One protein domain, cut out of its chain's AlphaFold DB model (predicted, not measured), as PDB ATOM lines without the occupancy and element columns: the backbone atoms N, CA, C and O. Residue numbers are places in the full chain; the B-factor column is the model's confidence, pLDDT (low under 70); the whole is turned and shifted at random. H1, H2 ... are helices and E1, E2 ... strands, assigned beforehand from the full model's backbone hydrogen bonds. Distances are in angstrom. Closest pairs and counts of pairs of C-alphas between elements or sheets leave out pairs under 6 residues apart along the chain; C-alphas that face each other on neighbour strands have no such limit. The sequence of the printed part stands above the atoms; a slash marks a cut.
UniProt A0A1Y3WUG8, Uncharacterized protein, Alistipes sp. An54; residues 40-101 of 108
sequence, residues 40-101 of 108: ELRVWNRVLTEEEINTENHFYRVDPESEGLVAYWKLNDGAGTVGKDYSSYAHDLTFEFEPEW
ATOM      1  N   GLU A  40      11.240  15.731   6.060       94.62
ATOM      2  CA  GLU A  40      12.205  16.713   5.548       94.62
ATOM      3  C   GLU A  40      13.012  17.451   6.640       94.62
ATOM      4  O   GLU A  40      13.317  18.641   6.522       94.62
ATOM      5  N   LEU A  41      13.375  16.751   7.721       96.06
ATOM      6  CA  LEU A  41      14.138  17.328   8.827       96.06
ATOM      7  C   LEU A  41      15.587  17.566   8.416       96.06
ATOM      8  O   LEU A  41      16.230  16.691   7.839       96.06
ATOM      9  N   ARG A  42      16.116  18.747   8.739       96.44
ATOM     10  CA  ARG A  42      17.461  19.165   8.331       96.44
ATOM     11  C   ARG A  42      18.167  19.902   9.456       96.44
ATOM     12  O   ARG A  42      17.538  20.662  10.193       96.44
ATOM     13  N   VAL A  43      19.480  19.725   9.542       95.56
ATOM     14  CA  VAL A  43      20.361  20.509  10.415       95.56
ATOM     15  C   VAL A  43      21.433  21.159   9.550       95.56
ATOM     16  O   VAL A  43      22.062  20.492   8.731       95.56
ATOM     17  N   TRP A  44      21.652  22.458   9.754       96.19
ATOM     18  CA  TRP A  44      22.658  23.247   9.045       96.19
ATOM     19  C   TRP A  44      23.666  23.817  10.039       96.19
ATOM     20  O   TRP A  44      23.286  24.295  11.107       96.19
ATOM     21  N   ASN A  45      24.950  23.798   9.689       95.12
ATOM     22  CA  ASN A  45      26.013  24.430  10.480       95.12
ATOM     23  C   ASN A  45      26.273  25.894  10.079       95.12
ATOM     24  O   ASN A  45      27.240  26.506  10.536       95.12
ATOM     25  N   ARG A  46      25.397  26.449   9.240       96.12
ATOM     26  CA  ARG A  46      25.400  27.840   8.807       96.12
ATOM     27  C   ARG A  46      24.006  28.435   8.934       96.12
ATOM     28  O   ARG A  46      23.007  27.721   8.996       96.12
ATOM     29  N   VAL A  47      23.955  29.757   8.946       97.38
ATOM     30  CA  VAL A  47      22.693  30.490   8.865       97.38
ATOM     31  C   VAL A  47      22.217  30.446   7.415       97.38
ATOM     32  O   VAL A  47      22.981  30.793   6.513       97.38
ATOM     33  N   LEU A  48      20.978  30.005   7.204       97.25
ATOM     34  CA  LEU A  48      20.306  30.118   5.912       97.25
ATOM     35  C   LEU A  48      19.720  31.521   5.761       97.25
ATOM     36  O   LEU A  48      19.173  32.074   6.719       97.25
ATOM     37  N   THR A  49      19.828  32.094   4.569       97.38
ATOM     38  CA  THR A  49      19.181  33.369   4.250       97.38
ATOM     39  C   THR A  49      17.686  33.158   4.011       97.38
ATOM     40  O   THR A  49      17.224  32.057   3.715       97.38
ATOM     41  N   GLU A  50      16.906  34.234   4.115       97.31
ATOM     42  CA  GLU A  50      15.484  34.203   3.759       97.31
ATOM     43  C   GLU A  50      15.266  33.761   2.301       97.31
ATOM     44  O   GLU A  50      14.344  32.999   2.021       97.31
ATOM     45  N   GLU A  51      16.134  34.190   1.382       96.62
ATOM     46  CA  GLU A  51      16.081  33.805  -0.032       96.62
ATOM     47  C   GLU A  51      16.331  32.303  -0.227       96.62
ATOM     48  O   GLU A  51      15.587  31.645  -0.952       96.62
ATOM     49  N   GLU A  52      17.314  31.731   0.474       95.50
ATOM     50  CA  GLU A  52      17.584  30.289   0.436       95.50
ATOM     51  C   GLU A  52      16.398  29.484   0.972       95.50
ATOM     52  O   GLU A  52      15.971  28.520   0.340       95.50
ATOM     53  N   ILE A  53      15.817  29.911   2.100       95.38
ATOM     54  CA  ILE A  53      14.658  29.242   2.711       95.38
ATOM     55  C   ILE A  53      13.444  29.274   1.775       95.38
ATOM     56  O   ILE A  53      12.714  28.284   1.694       95.38
ATOM     57  N   ASN A  54      13.233  30.397   1.086       95.19
ATOM     58  CA  ASN A  54      12.083  30.625   0.212       95.19
ATOM     59  C   ASN A  54      12.315  30.199  -1.245       95.19
ATOM     60  O   ASN A  54      11.418  30.373  -2.072       95.19
ATOM     61  N   THR A  55      13.490  29.653  -1.578       94.12
ATOM     62  CA  THR A  55      13.775  29.155  -2.926       94.12
ATOM     63  C   THR A  55      12.785  28.053  -3.301       94.12
ATOM     64  O   THR A  55      12.329  27.269  -2.462       94.12
ATOM     65  N   GLU A  56      12.439  27.991  -4.585       90.00
ATOM     66  CA  GLU A  56      11.540  26.979  -5.123       90.00
ATOM     67  C   GLU A  56      11.963  25.571  -4.680       90.00
ATOM     68  O   GLU A  56      13.137  25.205  -4.724       90.00
ATOM     69  N   ASN A  57      10.993  24.769  -4.239       89.12
ATOM     70  CA  ASN A  57      11.184  23.409  -3.733       89.12
ATOM     71  C   ASN A  57      11.997  23.258  -2.444       89.12
ATOM     72  O   ASN A  57      12.033  22.140  -1.932       89.12
ATOM     73  N   HIS A  58      12.563  24.319  -1.856       93.19
ATOM     74  CA  HIS A  58      13.315  24.198  -0.604       93.19
ATOM     75  C   HIS A  58      12.447  23.595   0.519       93.19
ATOM     76  O   HIS A  58      12.919  22.791   1.321       93.19
ATOM     77  N   PHE A  59      11.138  23.865   0.529       88.44
ATOM     78  CA  PHE A  59      10.176  23.235   1.447       88.44
ATOM     79  C   PHE A  59      10.026  21.718   1.259       88.44
ATOM     80  O   PHE A  59       9.702  21.016   2.212       88.44
ATOM     81  N   TYR A  60      10.272  21.209   0.053       90.94
ATOM     82  CA  TYR A  60      10.076  19.805  -0.306       90.94
ATOM     83  C   TYR A  60      11.360  18.989  -0.310       90.94
ATOM     84  O   TYR A  60      11.306  17.799  -0.025       90.94
ATOM     85  N   ARG A  61      12.492  19.594  -0.685       92.38
ATOM     86  CA  ARG A  61      13.796  18.933  -0.762       92.38
ATOM     87  C   ARG A  61      14.935  19.937  -0.886       92.38
ATOM     88  O   ARG A  61      14.744  21.054  -1.355       92.38
ATOM     89  N   VAL A  62      16.136  19.487  -0.552       95.44
ATOM     90  CA  VAL A  62      17.399  20.164  -0.877       95.44
ATOM     91  C   VAL A  62      18.367  19.168  -1.505       95.44
ATOM     92  O   VAL A  62      18.146  17.955  -1.418       95.44
ATOM     93  N   ASP A  63      19.427  19.663  -2.140       95.31
ATOM     94  CA  ASP A  63      20.547  18.811  -2.537       95.31
ATOM     95  C   ASP A  63      21.220  18.260  -1.263       95.31
ATOM     96  O   ASP A  63      21.591  19.056  -0.392       95.31
ATOM     97  N   PRO A  64      21.363  16.935  -1.088       96.12
ATOM     98  CA  PRO A  64      22.044  16.384   0.078       96.12
ATOM     99  C   PRO A  64      23.522  16.781   0.220       96.12
ATOM    100  O   PRO A  64      24.064  16.676   1.317       96.12
ATOM    101  N   GLU A  65      24.144  17.289  -0.848       96.12
ATOM    102  CA  GLU A  65      25.512  17.827  -0.850       96.12
ATOM    103  C   GLU A  65      25.553  19.355  -0.620       96.12
ATOM    104  O   GLU A  65      26.592  19.994  -0.794       96.12
ATOM    105  N   SER A  66      24.424  19.973  -0.243       95.94
ATOM    106  CA  SER A  66      24.339  21.420  -0.013       95.94
ATOM    107  C   SER A  66      25.343  21.894   1.040       95.94
ATOM    108  O   SER A  66      25.476  21.301   2.113       95.94
ATOM    109  N   GLU A  67      25.997  23.030   0.778       95.94
ATOM    110  CA  GLU A  67      27.006  23.580   1.684       95.94
ATOM    111  C   GLU A  67      26.446  23.790   3.098       95.94
ATOM    112  O   GLU A  67      25.461  24.504   3.308       95.94
ATOM    113  N   GLY A  68      27.112  23.182   4.078       95.44
ATOM    114  CA  GLY A  68      26.774  23.309   5.492       95.44
ATOM    115  C   GLY A  68      25.596  22.455   5.964       95.44
ATOM    116  O   GLY A  68      25.234  22.551   7.138       95.44
ATOM    117  N   LEU A  69      25.010  21.612   5.107       96.88
ATOM    118  CA  LEU A  69      24.039  20.601   5.519       96.88
ATOM    119  C   LEU A  69      24.767  19.496   6.291       96.88
ATOM    120  O   LEU A  69      25.667  18.857   5.756       96.88
ATOM    121  N   VAL A  70      24.402  19.286   7.555       95.50
ATOM    122  CA  VAL A  70      25.068  18.291   8.418       95.50
ATOM    123  C   VAL A  70      24.210  17.066   8.708       95.50
ATOM    124  O   VAL A  70      24.750  16.052   9.122       95.50
ATOM    125  N   ALA A  71      22.896  17.157   8.514       96.25
ATOM    126  CA  ALA A  71      21.979  16.023   8.569       96.25
ATOM    127  C   ALA A  71      20.721  16.336   7.759       96.25
ATOM    128  O   ALA A  71      20.239  17.474   7.772       96.25
ATOM    129  N   TYR A  72      20.175  15.328   7.085       97.25
ATOM    130  CA  TYR A  72      18.964  15.417   6.286       97.25
ATOM    131  C   TYR A  72      18.153  14.119   6.348       97.25
ATOM    132  O   TYR A  72      18.373  13.183   5.582       97.25
ATOM    133  N   TRP A  73      17.151  14.092   7.220       96.25
ATOM    134  CA  TRP A  73      16.235  12.966   7.372       96.25
ATOM    135  C   TRP A  73      14.933  13.239   6.626       96.25
ATOM    136  O   TRP A  73      14.086  14.017   7.072       96.25
ATOM    137  N   LYS A  74      14.762  12.576   5.482       94.69
ATOM    138  CA  LYS A  74      13.528  12.668   4.683       94.69
ATOM    139  C   LYS A  74      12.338  12.019   5.382       94.69
ATOM    140  O   LYS A  74      11.220  12.509   5.255       94.69
ATOM    141  N   LEU A  75      12.605  10.960   6.155       94.75
ATOM    142  CA  LEU A  75      11.611  10.170   6.888       94.75
ATOM    143  C   LEU A  75      10.537   9.575   5.968       94.75
ATOM    144  O   LEU A  75       9.346   9.590   6.272       94.75
ATOM    145  N   ASN A  76      10.979   9.011   4.845       93.56
ATOM    146  CA  ASN A  76      10.139   8.334   3.858       93.56
ATOM    147  C   ASN A  76      10.603   6.894   3.565       93.56
ATOM    148  O   ASN A  76      10.267   6.343   2.520       93.56
ATOM    149  N   ASP A  77      11.376   6.292   4.474       92.31
ATOM    150  CA  ASP A  77      11.957   4.952   4.323       92.31
ATOM    151  C   ASP A  77      10.891   3.838   4.342       92.31
ATOM    152  O   ASP A  77      11.060   2.794   3.712       92.31
ATOM    153  N   GLY A  78       9.753   4.083   5.003       93.38
ATOM    154  CA  GLY A  78       8.524   3.296   4.861       93.38
ATOM    155  C   GLY A  78       8.426   2.035   5.723       93.38
ATOM    156  O   GLY A  78       7.368   1.408   5.728       93.38
ATOM    157  N   ALA A  79       9.487   1.661   6.439       94.69
ATOM    158  CA  ALA A  79       9.493   0.558   7.397       94.69
ATOM    159  C   ALA A  79      10.709   0.629   8.334       94.69
ATOM    160  O   ALA A  79      11.729   1.244   8.018       94.69
ATOM    161  N   GLY A  80      10.627  -0.089   9.453       95.75
ATOM    162  CA  GLY A  80      11.734  -0.301  10.378       95.75
ATOM    163  C   GLY A  80      12.005   0.879  11.311       95.75
ATOM    164  O   GLY A  80      11.209   1.806  11.446       95.75
ATOM    165  N   THR A  81      13.146   0.810  11.995       96.12
ATOM    166  CA  THR A  81      13.523   1.713  13.097       96.12
ATOM    167  C   THR A  81      14.717   2.608  12.770       96.12
ATOM    168  O   THR A  81      15.318   3.194  13.671       96.12
ATOM    169  N   VAL A  82      15.051   2.753  11.488       95.31
ATOM    170  CA  VAL A  82      16.132   3.626  11.022       95.31
ATOM    171  C   VAL A  82      15.536   4.766  10.210       95.31
ATOM    172  O   VAL A  82      14.859   4.532   9.214       95.31
ATOM    173  N   GLY A  83      15.793   6.001  10.640       95.44
ATOM    174  CA  GLY A  83      15.529   7.195   9.841       95.44
ATOM    175  C   GLY A  83      16.811   7.596   9.131       95.44
ATOM    176  O   GLY A  83      17.714   8.134   9.773       95.44
ATOM    177  N   LYS A  84      16.909   7.317   7.831       95.81
ATOM    178  CA  LYS A  84      18.155   7.503   7.083       95.81
ATOM    179  C   LYS A  84      18.536   8.979   6.972       95.81
ATOM    180  O   LYS A  84      17.711   9.808   6.582       95.81
ATOM    181  N   ASP A  85      19.794   9.294   7.259       96.44
ATOM    182  CA  ASP A  85      20.412  10.564   6.896       96.44
ATOM    183  C   ASP A  85      20.866  10.511   5.434       96.44
ATOM    184  O   ASP A  85      21.668   9.670   5.024       96.44
ATOM    185  N   TYR A  86      20.316  11.405   4.623       96.81
ATOM    186  CA  TYR A  86      20.647  11.531   3.211       96.81
ATOM    187  C   TYR A  86      21.866  12.422   2.967       96.81
ATOM    188  O   TYR A  86      22.348  12.426   1.837       96.81
ATOM    189  N   SER A  87      22.353  13.154   3.974       95.62
ATOM    190  CA  SER A  87      23.577  13.950   3.867       95.62
ATOM    191  C   SER A  87      24.823  13.066   3.726       95.62
ATOM    192  O   SER A  87      24.797  11.859   3.979       95.62
ATOM    193  N   SER A  88      25.959  13.685   3.407       93.31
ATOM    194  CA  SER A  88      27.256  13.005   3.323       93.31
ATOM    195  C   SER A  88      27.777  12.444   4.661       93.31
ATOM    196  O   SER A  88      28.806  11.770   4.674       93.31
ATOM    197  N   TYR A  89      27.125  12.744   5.793       93.31
ATOM    198  CA  TYR A  89      27.637  12.443   7.136       93.31
ATOM    199  C   TYR A  89      27.048  11.184   7.791       93.31
ATOM    200  O   TYR A  89      27.601  10.722   8.793       93.31
ATOM    201  N   ALA A  90      25.990  10.600   7.217       92.38
ATOM    202  CA  ALA A  90      25.371   9.351   7.677       92.38
ATOM    203  C   ALA A  90      24.998   9.348   9.176       92.38
ATOM    204  O   ALA A  90      25.213   8.370   9.899       92.38
ATOM    205  N   HIS A  91      24.448  10.456   9.670       94.00
ATOM    206  CA  HIS A  91      23.941  10.581  11.033       94.00
ATOM    207  C   HIS A  91      22.520  10.022  11.157       94.00
ATOM    208  O   HIS A  91      21.587  10.744  11.505       94.00
ATOM    209  N   ASP A  92      22.343   8.739  10.843       94.69
ATOM    210  CA  ASP A  92      21.043   8.063  10.884       94.69
ATOM    211  C   ASP A  92      20.370   8.189  12.264       94.69
ATOM    212  O   ASP A  92      21.001   8.031  13.315       94.69
ATOM    213  N   LEU A  93      19.058   8.435  12.264       94.00
ATOM    214  CA  LEU A  93      18.235   8.353  13.468       94.00
ATOM    215  C   LEU A  93      17.942   6.892  13.803       94.00
ATOM    216  O   LEU A  93      17.730   6.058  12.923       94.00
ATOM    217  N   THR A  94      17.844   6.610  15.099       93.75
ATOM    218  CA  THR A  94      17.292   5.357  15.621       93.75
ATOM    219  C   THR A  94      15.966   5.658  16.305       93.75
ATOM    220  O   THR A  94      15.912   6.507  17.193       93.75
ATOM    221  N   PHE A  95      14.907   4.959  15.906       92.62
ATOM    222  CA  PHE A  95      13.633   4.980  16.613       92.62
ATOM    223  C   PHE A  95      13.616   3.878  17.678       92.62
ATOM    224  O   PHE A  95      13.946   2.730  17.379       92.62
ATOM    225  N   GLU A  96      13.208   4.200  18.910       88.50
ATOM    226  CA  GLU A  96      13.057   3.190  19.973       88.50
ATOM    227  C   GLU A  96      11.974   2.155  19.635       88.50
ATOM    228  O   GLU A  96      12.094   0.977  19.973       88.50
ATOM    229  N   PHE A  97      10.940   2.598  18.919       90.00
ATOM    230  CA  PHE A  97       9.848   1.781  18.406       90.00
ATOM    231  C   PHE A  97       9.588   2.152  16.951       90.00
ATOM    232  O   PHE A  97       9.764   3.309  16.571       90.00
ATOM    233  N   GLU A  98       9.160   1.187  16.140       94.62
ATOM    234  CA  GLU A  98       8.816   1.451  14.741       94.62
ATOM    235  C   GLU A  98       7.701   2.513  14.662       94.62
ATOM    236  O   GLU A  98       6.640   2.323  15.268       94.62
ATOM    237  N   PRO A  99       7.937   3.649  13.976       93.50
ATOM    238  CA  PRO A  99       6.940   4.700  13.864       93.50
ATOM    239  C   PRO A  99       5.827   4.301  12.889       93.50
ATOM    240  O   PRO A  99       5.984   3.419  12.044       93.50
ATOM    241  N   GLU A 100       4.697   5.005  12.954       93.88
ATOM    242  CA  GLU A 100       3.697   4.927  11.890       93.88
ATOM    243  C   GLU A 100       4.245   5.611  10.630       93.88
ATOM    244  O   GLU A 100       4.333   6.840  10.550       93.88
ATOM    245  N   TRP A 101       4.597   4.811   9.628       93.75
ATOM    246  CA  TRP A 101       5.019   5.309   8.326       93.75
ATOM    247  C   TRP A 101       3.811   5.748   7.500       93.75
ATOM    248  O   TRP A 101       2.959   4.944   7.123       93.75
TER     249      TRP A 101
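Overview. This is residues 40 to 101 of the 108 residues of an uncharacterized protein of Alistipes sp. An54 (UniProt A0A1Y3WUG8). There is little regular structure: a two-stranded antiparallel ladder of E1 and E2 sits in the middle of long loops. At one end a loop with the short H1 sticks out at residues 49 to 57; at the other, residues 74 to 101 fold back on themselves. The 62 printed residues, in the order E1, H1, E2, are of mixed class, with 14 in named elements. The whole is only just compact, close to loose, radius of gyration of the C-alphas 12.7 A, and elongated, spanning 37 by 21 by 15 A.

Arrangement. E1, residues 41 to 44, is antiparallel to E2, residues 69 to 73, at 173 degrees. N 41 and O 73 are 2.9 A apart, within hydrogen-bond range. In H1, residues 50 to 54, the O i to N i+4 pair is within range. Residues 82 to 83 pair with 93 to 94, antiparallel.

Along the chain. E1 begins at C-alpha 41 (14.138, 17.328, 8.827) and measures 10.4 A, H1 6.1 A. E2, 11.1 A, ends at C-alpha 73 (16.235, 12.966, 7.372).

Size, cuts and confidence. The printed part has no cut. The link H1 to E2 is long, 14 residues. No printed residue is under 70 in pLDDT.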